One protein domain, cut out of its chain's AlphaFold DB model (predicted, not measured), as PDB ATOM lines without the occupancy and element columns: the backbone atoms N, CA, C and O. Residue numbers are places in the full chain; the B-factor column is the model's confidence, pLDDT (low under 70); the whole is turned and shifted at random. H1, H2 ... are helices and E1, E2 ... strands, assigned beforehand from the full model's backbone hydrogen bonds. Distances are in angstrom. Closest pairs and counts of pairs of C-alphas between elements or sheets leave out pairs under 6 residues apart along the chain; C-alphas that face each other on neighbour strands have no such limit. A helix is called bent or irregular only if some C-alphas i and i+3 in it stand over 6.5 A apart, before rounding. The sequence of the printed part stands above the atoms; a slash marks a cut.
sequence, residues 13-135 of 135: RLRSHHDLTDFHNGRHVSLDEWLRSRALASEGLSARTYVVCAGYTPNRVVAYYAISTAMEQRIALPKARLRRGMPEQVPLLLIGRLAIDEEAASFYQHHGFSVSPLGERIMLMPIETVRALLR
ATOM      1  N   ARG A  13     117.190 168.793 144.826       97.31
ATOM      2  CA  ARG A  13     117.435 168.336 146.205       97.31
ATOM      3  C   ARG A  13     116.330 168.820 147.136       97.31
ATOM      4  O   ARG A  13     115.991 169.999 147.105       97.31
ATOM      5  N   LEU A  14     115.891 167.956 148.051       98.00
ATOM      6  CA  LEU A  14     114.975 168.347 149.117       98.00
ATOM      7  C   LEU A  14     115.589 169.466 149.976       98.00
ATOM      8  O   LEU A  14     116.761 169.438 150.357       98.00
ATOM      9  N   ARG A  15     114.762 170.463 150.283       97.25
ATOM     10  CA  ARG A  15     115.064 171.667 151.071       97.25
ATOM     11  C   ARG A  15     113.833 172.066 151.877       97.25
ATOM     12  O   ARG A  15     112.729 171.669 151.529       97.25
ATOM     13  N   SER A  16     114.021 172.910 152.887       97.19
ATOM     14  CA  SER A  16     112.960 173.358 153.801       97.19
ATOM     15  C   SER A  16     111.811 174.138 153.154       97.19
ATOM     16  O   SER A  16     110.765 174.254 153.773       97.19
ATOM     17  N   HIS A  17     111.988 174.687 151.948       96.69
ATOM     18  CA  HIS A  17     110.930 175.423 151.246       96.69
ATOM     19  C   HIS A  17     109.943 174.517 150.497       96.69
ATOM     20  O   HIS A  17     108.947 175.018 149.986       96.69
ATOM     21  N   HIS A  18     110.238 173.220 150.378       98.12
ATOM     22  CA  HIS A  18     109.348 172.271 149.721       98.12
ATOM     23  C   HIS A  18     108.127 171.999 150.592       98.12
ATOM     24  O   HIS A  18     108.263 171.740 151.789       98.12
ATOM     25  N   ASP A  19     106.952 172.010 149.975       97.50
ATOM     26  CA  ASP A  19     105.704 171.646 150.622       97.50
ATOM     27  C   ASP A  19     105.462 170.141 150.471       97.50
ATOM     28  O   ASP A  19     105.378 169.600 149.364       97.50
ATOM     29  N   LEU A  20     105.388 169.473 151.622       97.81
ATOM     30  CA  LEU A  20     105.219 168.027 151.765       97.81
ATOM     31  C   LEU A  20     103.866 167.669 152.394       97.81
ATOM     32  O   LEU A  20     103.598 166.488 152.617       97.81
ATOM     33  N   THR A  21     103.054 168.671 152.747       95.38
ATOM     34  CA  THR A  21     101.876 168.528 153.615       95.38
ATOM     35  C   THR A  21     100.889 167.529 153.026       95.38
ATOM     36  O   THR A  21     100.566 166.521 153.661       95.38
ATOM     37  N   ASP A  22     100.538 167.752 151.761       93.81
ATOM     38  CA  ASP A  22      99.523 166.985 151.042       93.81
ATOM     39  C   ASP A  22     100.093 165.778 150.289       93.81
ATOM     40  O   ASP A  22      99.361 165.122 149.553       93.81
ATOM     41  N   PHE A  23     101.387 165.466 150.445       97.25
ATOM     42  CA  PHE A  23     101.972 164.319 149.755       97.25
ATOM     43  C   PHE A  23     101.318 163.023 150.244       97.25
ATOM     44  O   PHE A  23     101.410 162.670 151.428       97.25
ATOM     45  N   HIS A  24     100.689 162.295 149.329       97.31
ATOM     46  CA  HIS A  24     100.041 161.032 149.641       97.31
ATOM     47  C   HIS A  24     100.240 160.047 148.498       97.31
ATOM     48  O   HIS A  24      99.702 160.218 147.407       97.31
ATOM     49  N   ASN A  25     101.000 158.976 148.736       93.88
ATOM     50  CA  ASN A  25     101.202 157.976 147.689       93.88
ATOM     51  C   ASN A  25     100.033 156.979 147.579       93.88
ATOM     52  O   ASN A  25      99.908 156.309 146.556       93.88
ATOM     53  N   GLY A  26      99.200 156.826 148.613       92.56
ATOM     54  CA  GLY A  26      98.008 155.961 148.589       92.56
ATOM     55  C   GLY A  26      98.227 154.461 148.810       92.56
ATOM     56  O   GLY A  26      97.260 153.708 148.827       92.56
ATOM     57  N   ARG A  27      99.466 153.982 149.005       89.25
ATOM     58  CA  ARG A  27      99.728 152.552 149.314       89.25
ATOM     59  C   ARG A  27     100.649 152.312 150.497       89.25
ATOM     60  O   ARG A  27     100.439 151.374 151.258       89.25
ATOM     61  N   HIS A  28     101.687 153.125 150.645       93.00
ATOM     62  CA  HIS A  28     102.726 152.921 151.648       93.00
ATOM     63  C   HIS A  28     102.809 154.131 152.570       93.00
ATOM     64  O   HIS A  28     103.635 155.014 152.358       93.00
ATOM     65  N   VAL A  29     101.973 154.160 153.609       95.75
ATOM     66  CA  VAL A  29     101.911 155.276 154.575       95.75
ATOM     67  C   VAL A  29     103.290 155.604 155.163       95.75
ATOM     68  O   VAL A  29     103.646 156.772 155.304       95.75
ATOM     69  N   SER A  30     104.127 154.589 155.395       96.44
ATOM     70  CA  SER A  30     105.494 154.762 155.904       96.44
ATOM     71  C   SER A  30     106.411 155.585 154.986       96.44
ATOM     72  O   SER A  30     107.350 156.216 155.474       96.44
ATOM     73  N   LEU A  31     106.163 155.608 153.669       97.12
ATOM     74  CA  LEU A  31     106.899 156.462 152.730       97.12
ATOM     75  C   LEU A  31     106.459 157.925 152.840       97.12
ATOM     76  O   LEU A  31     107.309 158.809 152.737       97.12
ATOM     77  N   ASP A  32     105.176 158.186 153.090       97.81
ATOM     78  CA  ASP A  32     104.656 159.548 153.252       97.81
ATOM     79  C   ASP A  32     105.115 160.140 154.588       97.81
ATOM     80  O   ASP A  32     105.636 161.255 154.655       97.81
ATOM     81  N   GLU A  33     104.993 159.361 155.664       97.62
ATOM     82  CA  GLU A  33     105.445 159.745 157.001       97.62
ATOM     83  C   GLU A  33     106.945 160.018 157.035       97.62
ATOM     84  O   GLU A  33     107.383 161.017 157.614       97.62
ATOM     85  N   TRP A  34     107.748 159.160 156.401       97.31
ATOM     86  CA  TRP A  34     109.188 159.373 156.342       97.31
ATOM     87  C   TRP A  34     109.536 160.646 155.568       97.31
ATOM     88  O   TRP A  34     110.378 161.414 156.039       97.31
ATOM     89  N   LEU A  35     108.876 160.902 154.431       98.00
ATOM     90  CA  LEU A  35     109.091 162.126 153.659       98.00
ATOM     91  C   LEU A  35     108.820 163.366 154.518       98.00
ATOM     92  O   LEU A  35     109.685 164.232 154.633       98.00
ATOM     93  N   ARG A  36     107.655 163.411 155.176       97.38
ATOM     94  CA  ARG A  36     107.221 164.560 155.983       97.38
ATOM     95  C   ARG A  36     108.059 164.790 157.239       97.38
ATOM     96  O   ARG A  36     108.291 165.934 157.610       97.38
ATOM     97  N   SER A  37     108.499 163.725 157.911       96.25
ATOM     98  CA  SER A  37     109.069 163.834 159.265       96.25
ATOM     99  C   SER A  37     110.569 163.555 159.370       96.25
ATOM    100  O   SER A  37     111.195 163.949 160.353       96.25
ATOM    101  N   ARG A  38     111.171 162.857 158.397       96.81
ATOM    102  CA  ARG A  38     112.556 162.362 158.505       96.81
ATOM    103  C   ARG A  38     113.451 162.750 157.339       96.81
ATOM    104  O   ARG A  38     114.652 162.892 157.561       96.81
ATOM    105  N   ALA A  39     112.912 162.929 156.134       97.19
ATOM    106  CA  ALA A  39     113.721 163.119 154.933       97.19
ATOM    107  C   ALA A  39     114.691 164.301 155.053       97.19
ATOM    108  O   ALA A  39     115.896 164.115 154.899       97.19
ATOM    109  N   LEU A  40     114.198 165.485 155.436       97.12
ATOM    110  CA  LEU A  40     115.040 166.678 155.559       97.12
ATOM    111  C   LEU A  40     116.122 166.527 156.641       97.12
ATOM    112  O   LEU A  40     117.253 166.954 156.438       97.12
ATOM    113  N   ALA A  41     115.803 165.873 157.762       95.81
ATOM    114  CA  ALA A  41     116.774 165.591 158.819       95.81
ATOM    115  C   ALA A  41     117.827 164.550 158.391       95.81
ATOM    116  O   ALA A  41     118.936 164.545 158.913       95.81
ATOM    117  N   SER A  42     117.492 163.665 157.447       94.25
ATOM    118  CA  SER A  42     118.420 162.666 156.905       94.25
ATOM    119  C   SER A  42     119.358 163.212 155.822       94.25
ATOM    120  O   SER A  42     120.360 162.557 155.513       94.25
ATOM    121  N   GLU A  43     119.066 164.401 155.271       94.81
ATOM    122  CA  GLU A  43     119.811 164.995 154.158       94.81
ATOM    123  C   GLU A  43     121.288 165.206 154.484       94.81
ATOM    124  O   GLU A  43     121.660 166.008 155.336       94.81
ATOM    125  N   GLY A  44     122.154 164.532 153.728       86.19
ATOM    126  CA  GLY A  44     123.603 164.642 153.891       86.19
ATOM    127  C   GLY A  44     124.167 163.876 155.089       86.19
ATOM    128  O   GLY A  44     125.384 163.875 155.252       86.19
ATOM    129  N   LEU A  45     123.319 163.199 155.871       91.38
ATOM    130  CA  LEU A  45     123.732 162.310 156.957       91.38
ATOM    131  C   LEU A  45     123.640 160.846 156.530       91.38
ATOM    132  O   LEU A  45     124.654 160.163 156.420       91.38
ATOM    133  N   SER A  46     122.425 160.367 156.269       91.62
ATOM    134  CA  SER A  46     122.163 158.963 155.931       91.62
ATOM    135  C   SER A  46     121.546 158.784 154.549       91.62
ATOM    136  O   SER A  46     121.638 157.695 153.982       91.62
ATOM    137  N   ALA A  47     120.958 159.836 153.976       93.94
ATOM    138  CA  ALA A  47     120.402 159.815 152.633       93.94
ATOM    139  C   ALA A  47     120.567 161.169 151.927       93.94
ATOM    140  O   ALA A  47     120.832 162.205 152.540       93.94
ATOM    141  N   ARG A  48     120.418 161.152 150.604       96.62
ATOM    142  CA  ARG A  48     120.134 162.336 149.793       96.62
ATOM    143  C   ARG A  48     118.807 162.127 149.086       96.62
ATOM    144  O   ARG A  48     118.641 161.138 148.376       96.62
ATOM    145  N   THR A  49     117.901 163.069 149.257       97.69
ATOM    146  CA  THR A  49     116.528 163.036 148.774       97.69
ATOM    147  C   THR A  49     116.387 164.048 147.661       97.69
ATOM    148  O   THR A  49     116.792 165.208 147.784       97.69
ATOM    149  N   TYR A  50     115.808 163.586 146.566       98.06
ATOM    150  CA  TYR A  50     115.476 164.391 145.411       98.06
ATOM    151  C   TYR A  50     113.967 164.383 145.246       98.06
ATOM    152  O   TYR A  50     113.331 163.342 145.415       98.06
ATOM    153  N   VAL A  51     113.411 165.542 144.934       97.94
ATOM    154  CA  VAL A  51     111.980 165.774 144.800       97.94
ATOM    155  C   VAL A  51     111.663 166.357 143.435       97.94
ATOM    156  O   VAL A  51     112.508 166.970 142.785       97.94
ATOM    157  N   VAL A  52     110.430 166.137 143.006       96.88
ATOM    158  CA  VAL A  52     109.826 166.742 141.824       96.88
ATOM    159  C   VAL A  52     108.588 167.494 142.286       96.88
ATOM    160  O   VAL A  52     107.777 166.940 143.031       96.88
ATOM    161  N   CYS A  53     108.442 168.735 141.836       96.25
ATOM    162  CA  CYS A  53     107.355 169.624 142.223       96.25
ATOM    163  C   CYS A  53     106.317 169.774 141.109       96.25
ATOM    164  O   CYS A  53     106.647 169.708 139.921       96.25
ATOM    165  N   ALA A  54     105.066 170.028 141.488       92.81
ATOM    166  CA  ALA A  54     104.015 170.421 140.561       92.81
ATOM    167  C   ALA A  54     104.324 171.793 139.939       92.81
ATOM    168  O   ALA A  54     104.698 172.740 140.623       92.81
ATOM    169  N   GLY A  55     104.128 171.933 138.629       86.12
ATOM    170  CA  GLY A  55     104.374 173.190 137.917       86.12
ATOM    171  C   GLY A  55     103.284 174.246 138.114       86.12
ATOM    172  O   GLY A  55     103.532 175.420 137.861       86.12
ATOM    173  N   TYR A  56     102.088 173.841 138.551       83.62
ATOM    174  CA  TYR A  56     100.951 174.736 138.811       83.62
ATOM    175  C   TYR A  56     100.878 175.215 140.267       83.62
ATOM    176  O   TYR A  56     100.292 176.260 140.533       83.62
ATOM    177  N   THR A  57     101.517 174.491 141.190       88.12
ATOM    178  CA  THR A  57     101.635 174.862 142.603       88.12
ATOM    179  C   THR A  57     103.112 174.785 142.986       88.12
ATOM    180  O   THR A  57     103.598 173.691 143.282       88.12
ATOM    181  N   PRO A  58     103.847 175.914 142.952       86.81
ATOM    182  CA  PRO A  58     105.268 175.933 143.278       86.81
ATOM    183  C   PRO A  58     105.551 175.250 144.616       86.81
ATOM    184  O   PRO A  58     104.768 175.376 145.556       86.81
ATOM    185  N   ASN A  59     106.677 174.543 144.698       94.81
ATOM    186  CA  ASN A  59     107.147 173.809 145.877       94.81
ATOM    187  C   ASN A  59     106.301 172.605 146.326       94.81
ATOM    188  O   ASN A  59     106.801 171.840 147.150       94.81
ATOM    189  N   ARG A  60     105.082 172.385 145.805       96.19
ATOM    190  CA  ARG A  60     104.288 171.184 146.124       96.19
ATOM    191  C   ARG A  60     104.972 169.957 145.542       96.19
ATOM    192  O   ARG A  60     105.007 169.795 144.323       96.19
ATOM    193  N   VAL A  61     105.484 169.085 146.402       97.62
ATOM    194  CA  VAL A  61     106.144 167.845 145.984       97.62
ATOM    195  C   VAL A  61     105.107 166.837 145.494       97.62
ATOM    196  O   VAL A  61     104.101 166.598 146.153       97.62
ATOM    197  N   VAL A  62     105.373 166.225 144.338       96.69
ATOM    198  CA  VAL A  62     104.520 165.196 143.709       96.69
ATOM    199  C   VAL A  62     105.251 163.877 143.458       96.69
ATOM    200  O   VAL A  62     104.629 162.868 143.140       96.69
ATOM    201  N   ALA A  63     106.574 163.847 143.610       95.94
ATOM    202  CA  ALA A  63     107.350 162.614 143.647       95.94
ATOM    203  C   ALA A  63     108.669 162.836 144.385       95.94
ATOM    204  O   ALA A  63     109.190 163.954 144.420       95.94
ATOM    205  N   TYR A  64     109.235 161.766 144.934       97.50
ATOM    206  CA  TYR A  64     110.568 161.804 145.516       97.50
ATOM    207  C   TYR A  64     111.289 160.464 145.410       97.50
ATOM    208  O   TYR A  64     110.667 159.402 145.342       97.50
ATOM    209  N   TYR A  65     112.616 160.510 145.478       96.88
ATOM    210  CA  TYR A  65     113.444 159.342 145.751       96.88
ATOM    211  C   TYR A  65     114.593 159.698 146.692       96.88
ATOM    212  O   TYR A  65     115.095 160.821 146.683       96.88
ATOM    213  N   ALA A  66     115.021 158.735 147.505       96.25
ATOM    214  CA  ALA A  66     116.136 158.883 148.431       96.25
ATOM    215  C   ALA A  66     117.220 157.841 148.141       96.25
ATOM    216  O   ALA A  66     116.938 156.641 148.061       96.25
ATOM    217  N   ILE A  67     118.459 158.316 148.009       95.88
ATOM    218  CA  ILE A  67     119.646 157.492 147.785       95.88
ATOM    219  C   ILE A  67     120.583 157.501 148.989       95.88
ATOM    220  O   ILE A  67     120.791 158.539 149.618       95.88
ATOM    221  N   SER A  68     121.207 156.359 149.251       94.62
ATOM    222  CA  SER A  68     122.218 156.181 150.295       94.62
ATOM    223  C   SER A  68     123.394 155.378 149.752       94.62
ATOM    224  O   SER A  68     123.231 154.525 148.879       94.62
ATOM    225  N   THR A  69     124.592 155.629 150.271       94.00
ATOM    226  CA  THR A  69     125.739 154.752 150.018       94.00
ATOM    227  C   THR A  69     125.525 153.423 150.729       94.00
ATOM    228  O   THR A  69     125.140 153.408 151.898       94.00
ATOM    229  N   ALA A  70     125.799 152.320 150.044       92.50
ATOM    230  CA  ALA A  70     125.719 150.981 150.603       92.50
ATOM    231  C   ALA A  70     126.951 150.163 150.207       92.50
ATOM    232  O   ALA A  70     127.683 150.513 149.279       92.50
ATOM    233  N   MET A  71     127.176 149.068 150.922       93.88
ATOM    234  CA  MET A  71     128.199 148.086 150.595       93.88
ATOM    235  C   MET A  71     127.583 146.705 150.728       93.88
ATOM    236  O   MET A  71     126.833 146.458 151.669       93.88
ATOM    237  N   GLU A  72     127.905 145.824 149.793       94.44
ATOM    238  CA  GLU A  72     127.438 144.443 149.813       94.44
ATOM    239  C   GLU A  72     128.616 143.491 149.654       94.44
ATOM    240  O   GLU A  72     129.597 143.792 148.964       94.44
ATOM    241  N   GLN A  73     128.529 142.323 150.282       96.38
ATOM    242  CA  GLN A  73     129.544 141.298 150.095       96.38
ATOM    243  C   GLN A  73     129.484 140.791 148.657       96.38
ATOM    244  O   GLN A  73     128.428 140.400 148.159       96.38
ATOM    245  N   ARG A  74     130.631 140.716 147.976       95.50
ATOM    246  CA  ARG A  74     130.707 140.223 146.592       95.50
ATOM    247  C   ARG A  74     130.026 138.869 146.436       95.50
ATOM    248  O   ARG A  74     129.384 138.624 145.419       95.50
ATOM    249  N   ILE A  75     130.152 137.991 147.429       96.25
ATOM    250  CA  ILE A  75     129.540 136.657 147.401       96.25
ATOM    251  C   ILE A  75     128.003 136.700 147.393       96.25
ATOM    252  O   ILE A  75     127.394 135.819 146.790       96.25
ATOM    253  N   ALA A  76     127.393 137.742 147.967       94.44
ATOM    254  CA  ALA A  76     125.946 137.920 148.043       94.44
ATOM    255  C   ALA A  76     125.325 138.424 146.725       94.44
ATOM    256  O   ALA A  76     124.109 138.360 146.549       94.44
ATOM    257  N   LEU A  77     126.134 138.876 145.754       90.31
ATOM    258  CA  LEU A  77     125.608 139.297 144.456       90.31
ATOM    259  C   LEU A  77     125.015 138.102 143.682       90.31
ATOM    260  O   LEU A  77     125.677 137.067 143.536       90.31
ATOM    261  N   PRO A  78     123.818 138.251 143.082       90.44
ATOM    262  CA  PRO A  78     123.017 137.123 142.596       90.44
ATOM    263  C   PRO A  78     123.576 136.448 141.335       90.44
ATOM    264  O   PRO A  78     123.206 135.322 141.014       90.44
ATOM    265  N   LYS A  79     124.458 137.120 140.581       90.88
ATOM    266  CA  LYS A  79     124.977 136.625 139.295       90.88
ATOM    267  C   LYS A  79     126.498 136.624 139.286       90.88
ATOM    268  O   LYS A  79     127.123 137.643 139.570       90.88
ATOM    269  N   ALA A  80     127.104 135.527 138.827       89.50
ATOM    270  CA  ALA A  80     128.562 135.398 138.723       89.50
ATOM    271  C   ALA A  80     129.218 136.519 137.898       89.50
ATOM    272  O   ALA A  80     130.297 136.989 138.247       89.50
ATOM    273  N   ARG A  81     128.541 137.001 136.846       91.62
ATOM    274  CA  ARG A  81     129.020 138.130 136.034       91.62
ATOM    275  C   ARG A  81     129.135 139.433 136.831       91.62
ATOM    276  O   ARG A  81     130.068 140.179 136.580       91.62
ATOM    277  N   LEU A  82     128.234 139.686 137.785       87.44
ATOM    278  CA  LEU A  82     128.285 140.879 138.644       87.44
ATOM    279  C   LEU A  82     129.429 140.813 139.664       87.44
ATOM    280  O   LEU A  82     129.863 141.843 140.155       87.44
ATOM    281  N   ARG A  83     129.929 139.611 139.976       93.38
ATOM    282  CA  ARG A  83     131.039 139.393 140.920       93.38
ATOM    283  C   ARG A  83     132.411 139.536 140.271       93.38
ATOM    284  O   ARG A  83     133.392 139.830 140.949       93.38
ATOM    285  N   ARG A  84     132.503 139.267 138.968       93.38
ATOM    286  CA  ARG A  84     133.773 139.213 138.242       93.38
ATOM    287  C   ARG A  84     134.424 140.600 138.217       93.38
ATOM    288  O   ARG A  84     133.805 141.555 137.768       93.38
ATOM    289  N   GLY A  85     135.670 140.686 138.677       90.81
ATOM    290  CA  GLY A  85     136.434 141.938 138.707       90.81
ATOM    291  C   GLY A  85     136.025 142.918 139.810       90.81
ATOM    292  O   GLY A  85     136.574 144.012 139.859       90.81
ATOM    293  N   MET A  86     135.090 142.549 140.693       93.88
ATOM    294  CA  MET A  86     134.687 143.392 141.819       93.88
ATOM    295  C   MET A  86     135.539 143.120 143.074       93.88
ATOM    296  O   MET A  86     135.953 141.973 143.300       93.88
ATOM    297  N   PRO A  87     135.771 144.138 143.926       95.38
ATOM    298  CA  PRO A  87     136.379 143.967 145.250       95.38
ATOM    299  C   PRO A  87     135.534 143.066 146.162       95.38
ATOM    300  O   PRO A  87     134.413 142.702 145.818       95.38
ATOM    301  N   GLU A  88     136.082 142.659 147.310       96.81
ATOM    302  CA  GLU A  88     135.362 141.800 148.266       96.81
ATOM    303  C   GLU A  88     134.111 142.485 148.823       96.81
ATOM    304  O   GLU A  88     133.046 141.874 148.854       96.81
ATOM    305  N   GLN A  89     134.226 143.770 149.161       95.88
ATOM    306  CA  GLN A  89     133.092 144.635 149.468       95.88
ATOM    307  C   GLN A  89     132.772 145.503 148.256       95.88
ATOM    308  O   GLN A  89     133.587 146.328 147.842       95.88
ATOM    309  N   VAL A  90     131.590 145.311 147.680       94.56
ATOM    310  CA  VAL A  90     131.155 146.004 146.469       94.56
ATOM    311  C   VAL A  90     130.423 147.283 146.867       94.56
ATOM    312  O   VAL A  90     129.392 147.190 147.536       94.56
ATOM    313  N   PRO A  91     130.922 148.473 146.484       91.44
ATOM    314  CA  PRO A  91     130.223 149.721 146.753       91.44
ATOM    315  C   PRO A  91     128.978 149.827 145.868       91.44
ATOM    316  O   PRO A  91     129.027 149.563 144.666       91.44
ATOM    317  N   LEU A  92     127.865 150.239 146.468       90.25
ATOM    318  CA  LEU A  92     126.566 150.377 145.824       90.25
ATOM    319  C   LEU A  92     125.952 151.744 146.134       90.25
ATOM    320  O   LEU A  92     126.239 152.369 147.158       90.25
ATOM    321  N   LEU A  93     125.038 152.168 145.264       91.50
ATOM    322  CA  LEU A  93     124.083 153.224 145.570       91.50
ATOM    323  C   LEU A  93     122.712 152.582 145.771       91.50
ATOM    324  O   LEU A  93     122.163 151.976 144.851       91.50
ATOM    325  N   LEU A  94     122.175 152.698 146.979       91.69
ATOM    326  CA  LEU A  94     120.871 152.160 147.337       91.69
ATOM    327  C   LEU A  94     119.801 153.223 147.099       91.69
ATOM    328  O   LEU A  94     119.847 154.276 147.729       91.69
ATOM    329  N   ILE A  95     118.811 152.928 146.255       93.00
ATOM    330  CA  ILE A  95     117.542 153.666 146.242       93.00
ATOM    331  C   ILE A  95     116.698 153.095 147.380       93.00
ATOM    332  O   ILE A  95     116.048 152.065 147.229       93.00
ATOM    333  N   GLY A  96     116.774 153.725 148.550       91.38
ATOM    334  CA  GLY A  96     116.118 153.218 149.755       91.38
ATOM    335  C   GLY A  96     114.627 153.536 149.800       91.38
ATOM    336  O   GLY A  96     113.864 152.819 150.441       91.38
ATOM    337  N   ARG A  97     114.212 154.630 149.150       94.25
ATOM    338  CA  ARG A  97     112.818 155.087 149.101       94.25
ATOM    339  C   ARG A  97     112.528 155.727 147.756       94.25
ATOM    340  O   ARG A  97     113.366 156.455 147.229       94.25
ATOM    341  N   LEU A  98     111.341 155.462 147.235       94.88
ATOM    342  CA  LEU A  98     110.827 156.024 145.996       94.88
ATOM    343  C   LEU A  98     109.306 156.051 146.098       94.88
ATOM    344  O   LEU A  98     108.691 155.013 146.343       94.88
ATOM    345  N   ALA A  99     108.707 157.217 145.892       95.00
ATOM    346  CA  ALA A  99     107.262 157.345 145.837       95.00
ATOM    347  C   ALA A  99     106.841 158.437 144.856       95.00
ATOM    348  O   ALA A  99     107.551 159.418 144.631       95.00
ATOM    349  N   ILE A 100     105.646 158.253 144.311       94.44
ATOM    350  CA  ILE A 100     104.912 159.236 143.528       94.44
ATOM    351  C   ILE A 100     103.572 159.460 144.224       94.44
ATOM    352  O   ILE A 100     102.988 158.504 144.743       94.44
ATOM    353  N   ASP A 101     103.134 160.712 144.259       95.25
ATOM    354  CA  ASP A 101     101.819 161.103 144.752       95.25
ATOM    355  C   ASP A 101     100.705 160.430 143.930       95.25
ATOM    356  O   ASP A 101     100.867 160.162 142.737       95.25
ATOM    357  N   GLU A 102      99.582 160.116 144.566       93.94
ATOM    358  CA  GLU A 102      98.476 159.376 143.959       93.94
ATOM    359  C   GLU A 102      97.810 160.129 142.797       93.94
ATOM    360  O   GLU A 102      97.487 159.518 141.769       93.94
ATOM    361  N   GLU A 103      97.672 161.452 142.911       92.19
ATOM    362  CA  GLU A 103      97.123 162.303 141.851       92.19
ATOM    363  C   GLU A 103      98.059 162.277 140.633       92.19
ATOM    364  O   GLU A 103      97.636 162.034 139.498       92.19
ATOM    365  N   ALA A 104      99.364 162.425 140.881       90.88
ATOM    366  CA  ALA A 104     100.385 162.373 139.841       90.88
ATOM    367  C   ALA A 104     100.475 160.984 139.183       90.88
ATOM    368  O   ALA A 104     100.558 160.879 137.959       90.88
ATOM    369  N   ALA A 105     100.422 159.904 139.966       89.69
ATOM    370  CA  ALA A 105     100.436 158.539 139.447       89.69
ATOM    371  C   ALA A 105      99.246 158.276 138.513       89.69
ATOM    372  O   ALA A 105      99.432 157.739 137.419       89.69
ATOM    373  N   SER A 106      98.051 158.705 138.924       89.44
ATOM    374  CA  SER A 106      96.821 158.573 138.138       89.44
ATOM    375  C   SER A 106      96.906 159.355 136.825       89.44
ATOM    376  O   SER A 106      96.539 158.838 135.767       89.44
ATOM    377  N   PHE A 107      97.471 160.567 136.862       88.19
ATOM    378  CA  PHE A 107      97.727 161.365 135.663       88.19
ATOM    379  C   PHE A 107      98.614 160.618 134.655       88.19
ATOM    380  O   PHE A 107      98.247 160.506 133.485       88.19
ATOM    381  N   TYR A 108      99.756 160.070 135.082       85.56
ATOM    382  CA  TYR A 108     100.663 159.370 134.164       85.56
ATOM    383  C   TYR A 108     100.061 158.071 133.621       85.56
ATOM    384  O   TYR A 108     100.232 157.771 132.438       85.56
ATOM    385  N   GLN A 109      99.307 157.335 134.439       85.81
ATOM    386  CA  GLN A 109      98.596 156.137 133.986       85.81
ATOM    387  C   GLN A 109      97.586 156.451 132.882       85.81
ATOM    388  O   GLN A 109      97.543 155.754 131.868       85.81
ATOM    389  N   HIS A 110      96.835 157.545 133.026       84.62
ATOM    390  CA  HIS A 110      95.933 158.016 131.977       84.62
ATOM    391  C   HIS A 110      96.675 158.358 130.670       84.62
ATOM    392  O   HIS A 110      96.140 158.153 129.585       84.62
ATOM    393  N   HIS A 111      97.931 158.806 130.760       82.44
ATOM    394  CA  HIS A 111      98.781 159.134 129.609       82.44
ATOM    395  C   HIS A 111      99.602 157.942 129.082       82.44
ATOM    396  O   HIS A 111     100.590 158.128 128.372       82.44
ATOM    397  N   GLY A 112      99.206 156.707 129.409       79.56
ATOM    398  CA  GLY A 112      99.792 155.494 128.836       79.56
ATOM    399  C   GLY A 112     101.107 155.048 129.478       79.56
ATOM    400  O   GLY A 112     101.757 154.138 128.954       79.56
ATOM    401  N   PHE A 113     101.499 155.648 130.606       83.31
ATOM    402  CA  PHE A 113     102.519 155.051 131.460       83.31
ATOM    403  C   PHE A 113     101.926 153.857 132.209       83.31
ATOM    404  O   PHE A 113     100.799 153.897 132.695       83.31
ATOM    405  N   SER A 114     102.704 152.795 132.339       77.50
ATOM    406  CA  SER A 114     102.357 151.639 133.152       77.50
ATOM    407  C   SER A 114     103.312 151.504 134.329       77.50
ATOM    408  O   SER A 114     104.431 152.026 134.332       77.50
ATOM    409  N   VAL A 115     102.852 150.794 135.357       73.00
ATOM    410  CA  VAL A 115     103.697 150.414 136.485       73.00
ATOM    411  C   VAL A 115     104.804 149.494 135.981       73.00
ATOM    412  O   VAL A 115     104.559 148.521 135.267       73.00
ATOM    413  N   SER A 116     106.033 149.804 136.360       73.25
ATOM    414  CA  SER A 116     107.202 149.039 135.976       73.25
ATOM    415  C   SER A 116     107.280 147.724 136.746       73.25
ATOM    416  O   SER A 116     107.074 147.705 137.962       73.25
ATOM    417  N   PRO A 117     107.725 146.634 136.096       66.94
ATOM    418  CA  PRO A 117     108.111 145.409 136.791       66.94
ATOM    419  C   PRO A 117     109.237 145.616 137.817       66.94
ATOM    420  O   PRO A 117     109.447 144.767 138.676       66.94
ATOM    421  N   LEU A 118     109.985 146.725 137.724       65.50
ATOM    422  CA  LEU A 118     111.061 147.076 138.655       65.50
ATOM    423  C   LEU A 118     110.546 147.635 139.993       65.50
ATOM    424  O   LEU A 118     111.339 147.809 140.915       65.50
ATOM    425  N   GLY A 119     109.246 147.924 140.108       63.16
ATOM    426  CA  GLY A 119     108.616 148.355 141.352       63.16
ATOM    427  C   GLY A 119     107.316 149.122 141.125       63.16
ATOM    428  O   GLY A 119     107.162 149.825 140.128       63.16
ATOM    429  N   GLU A 120     106.406 149.051 142.102       61.06
ATOM    430  CA  GLU A 120     105.032 149.579 142.005       61.06
ATOM    431  C   GLU A 120     104.927 151.094 141.742       61.06
ATOM    432  O   GLU A 120     103.868 151.590 141.361       61.06
ATOM    433  N   ARG A 121     106.023 151.836 141.947       59.19
ATOM    434  CA  ARG A 121     106.100 153.304 141.834       59.19
ATOM    435  C   ARG A 121     107.121 153.795 140.814       59.19
ATOM    436  O   ARG A 121     107.406 154.986 140.755       59.19
ATOM    437  N   ILE A 122     107.665 152.890 140.009       65.88
ATOM    438  CA  ILE A 122     108.438 153.256 138.827       65.88
ATOM    439  C   ILE A 122     107.450 153.234 137.668       65.88
ATOM    440  O   ILE A 122     106.858 152.196 137.395       65.88
ATOM    441  N   MET A 123     107.258 154.363 136.997       72.81
ATOM    442  CA  MET A 123     106.443 154.414 135.787       72.81
ATOM    443  C   MET A 123     107.340 154.194 134.570       72.81
ATOM    444  O   MET A 123     108.426 154.767 134.487       72.81
ATOM    445  N   LEU A 124     106.898 153.367 133.626       79.75
ATOM    446  CA  LEU A 124     107.526 153.232 132.314       79.75
ATOM    447  C   LEU A 124     106.507 153.551 131.228       79.75
ATOM    448  O   LEU A 124     105.324 153.266 131.379       79.75
ATOM    449  N   MET A 125     106.963 154.139 130.128       72.38
ATOM    450  CA  MET A 125     106.161 154.235 128.915       72.38
ATOM    451  C   MET A 125     106.652 153.152 127.951       72.38
ATOM    452  O   MET A 125     107.818 153.206 127.546       72.38
ATOM    453  N   PRO A 126     105.818 152.155 127.600       77.19
ATOM    454  CA  PRO A 126     106.188 151.154 126.608       77.19
ATOM    455  C   PRO A 126     106.541 151.819 125.277       77.19
ATOM    456  O   PRO A 126     105.933 152.822 124.888       77.19
ATOM    457  N   ILE A 127     107.519 151.268 124.559       61.12
ATOM    458  CA  ILE A 127     107.988 151.866 123.302       61.12
ATOM    459  C   ILE A 127     106.889 151.864 122.233       61.12
ATOM    460  O   ILE A 127     106.838 152.748 121.382       61.12
ATOM    461  N   GLU A 128     105.962 150.916 122.310       73.19
ATOM    462  CA  GLU A 128     104.767 150.838 121.477       73.19
ATOM    463  C   GLU A 128     103.867 152.064 121.682       73.19
ATOM    464  O   GLU A 128     103.393 152.640 120.701       73.19
ATOM    465  N   THR A 129     103.706 152.517 122.931       74.69
ATOM    466  CA  THR A 129     102.942 153.723 123.287       74.69
ATOM    467  C   THR A 129     103.633 154.981 122.766       74.69
ATOM    468  O   THR A 129     102.992 155.814 122.128       74.69
ATOM    469  N   VAL A 130     104.955 155.093 122.942       72.69
ATOM    470  CA  VAL A 130     105.740 156.218 122.396       72.69
ATOM    471  C   VAL A 130     105.584 156.299 120.875       72.69
ATOM    472  O   VAL A 130     105.355 157.372 120.321       72.69
ATOM    473  N   ARG A 131     105.653 155.157 120.179       75.12
ATOM    474  CA  ARG A 131     105.498 155.087 118.717       75.12
ATOM    475  C   ARG A 131     104.106 155.490 118.233       75.12
ATOM    476  O   ARG A 131     103.994 155.914 117.087       75.12
ATOM    477  N   ALA A 132     103.069 155.336 119.055       69.69
ATOM    478  CA  ALA A 132     101.714 155.774 118.731       69.69
ATOM    479  C   ALA A 132     101.531 157.293 118.900       69.69
ATOM    480  O   ALA A 132     100.749 157.883 118.164       69.69
ATOM    481  N   LEU A 133     102.273 157.919 119.821       73.00
ATOM    482  CA  LEU A 133     102.228 159.362 120.095       73.00
ATOM    483  C   LEU A 133     103.040 160.213 119.101       73.00
ATOM    484  O   LEU A 133     102.822 161.416 119.012       73.00
ATOM    485  N   LEU A 134     103.986 159.607 118.376       71.62
ATOM    486  CA  LEU A 134     104.853 160.275 117.391       71.62
ATOM    487  C   LEU A 134     104.321 160.200 115.944       71.62
ATOM    488  O   LEU A 134     105.090 160.417 115.006       71.62
ATOM    489  N   ARG A 135     103.049 159.833 115.754       53.62
ATOM    490  CA  ARG A 135     102.390 159.761 114.440       53.62
ATOM    491  C   ARG A 135     101.509 160.969 114.179       53.62
ATOM    492  O   ARG A 135     100.898 161.460 115.150       53.62
TER     493      ARG A 135
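This is residues 13 to 135 of the 135 residues of the protein "GNAT family N-acetyltransferase" of Gammaproteobacteria bacterium (UniProt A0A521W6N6). Picture a long, narrow antiparallel sheet whose strands E2 and E3 run on past the short E1 as a two-stranded arm, with H2 near its tip; at the other end H1 packs across one face. Beyond that end of E3 come H3 and the small hairpin of E4 and E5, which meets E3 on the side away from H1, and then H4 at the far end of the chain. The 123 printed residues hold four named helices and five named strands, in the order H1 E1 E2 H2 E3 H3 E4 E5 H4; the sheets are E1 - E2 - E3 and E4 - E5, both antiparallel, and the class is mixed, helices and strands. The whole is loose, with a radius of gyration of the C-alphas of 17.5 A, and flat, spanning 48 by 44 by 23 A.

Residues 13 to 28 hold no named element. Find C-alpha 29 at (101.911, 155.276, 154.575); from there H1 runs 18.2 A to residue 42, irregular, with C-alphas 37 and 40 7.6 A apart. Next come E1, residues 48 to 53, and E2, residues 61 to 73, 35.6 A long and ending at (129.544, 141.298, 150.095). H2 is residues 80 to 83, and E3, residues 89 to 100, runs 32.3 A. H3, residues 102 to 110, leads to E4, residues 114 to 116, and E5, residues 119 to 124. H4, residues 127 to 133, ends at (102.228, 159.362, 120.095).

In the hairpin of E1 and E2, look for N 50 and O 65 at 2.9 A. Between E2 and E3, find N 66 and O 97 at 2.8 A and, farther along, N 72 and O 90 at 3.0 A. H1 is on this sheet at a height of 9.6 A, over E2 and E3 and only just over E1, where 3 of its C-alphas fall; on the local plane it runs across the strands, 73 degrees to E2. Its closest C-alphas to E3 are those of Leu 31 and Ala 99, 7.0 A apart. H3 only grazes the sheet, with residues 102 to 106. The closest C-alphas of E3 and E5 are those of Ala 99 and Arg 121, 5.8 A apart. In the hairpin of E4 and E5, N 116 and O 122 are 2.7 A apart. H2 and H4 are not on the three-stranded sheet and are apart from each other. H3 and H4 have every O i to N i+4 pair within hydrogen-bond range, H1 has 7 of 10, and H2 is too short for such a pair.

The C-alphas farthest apart are those of Glu 88 and Arg 135, 50.5 A. The printed part has no cut, and no link is long. Mean pLDDT of the printed part is 89.3; residues 117 to 122, 127, 132 and 135 are under 70.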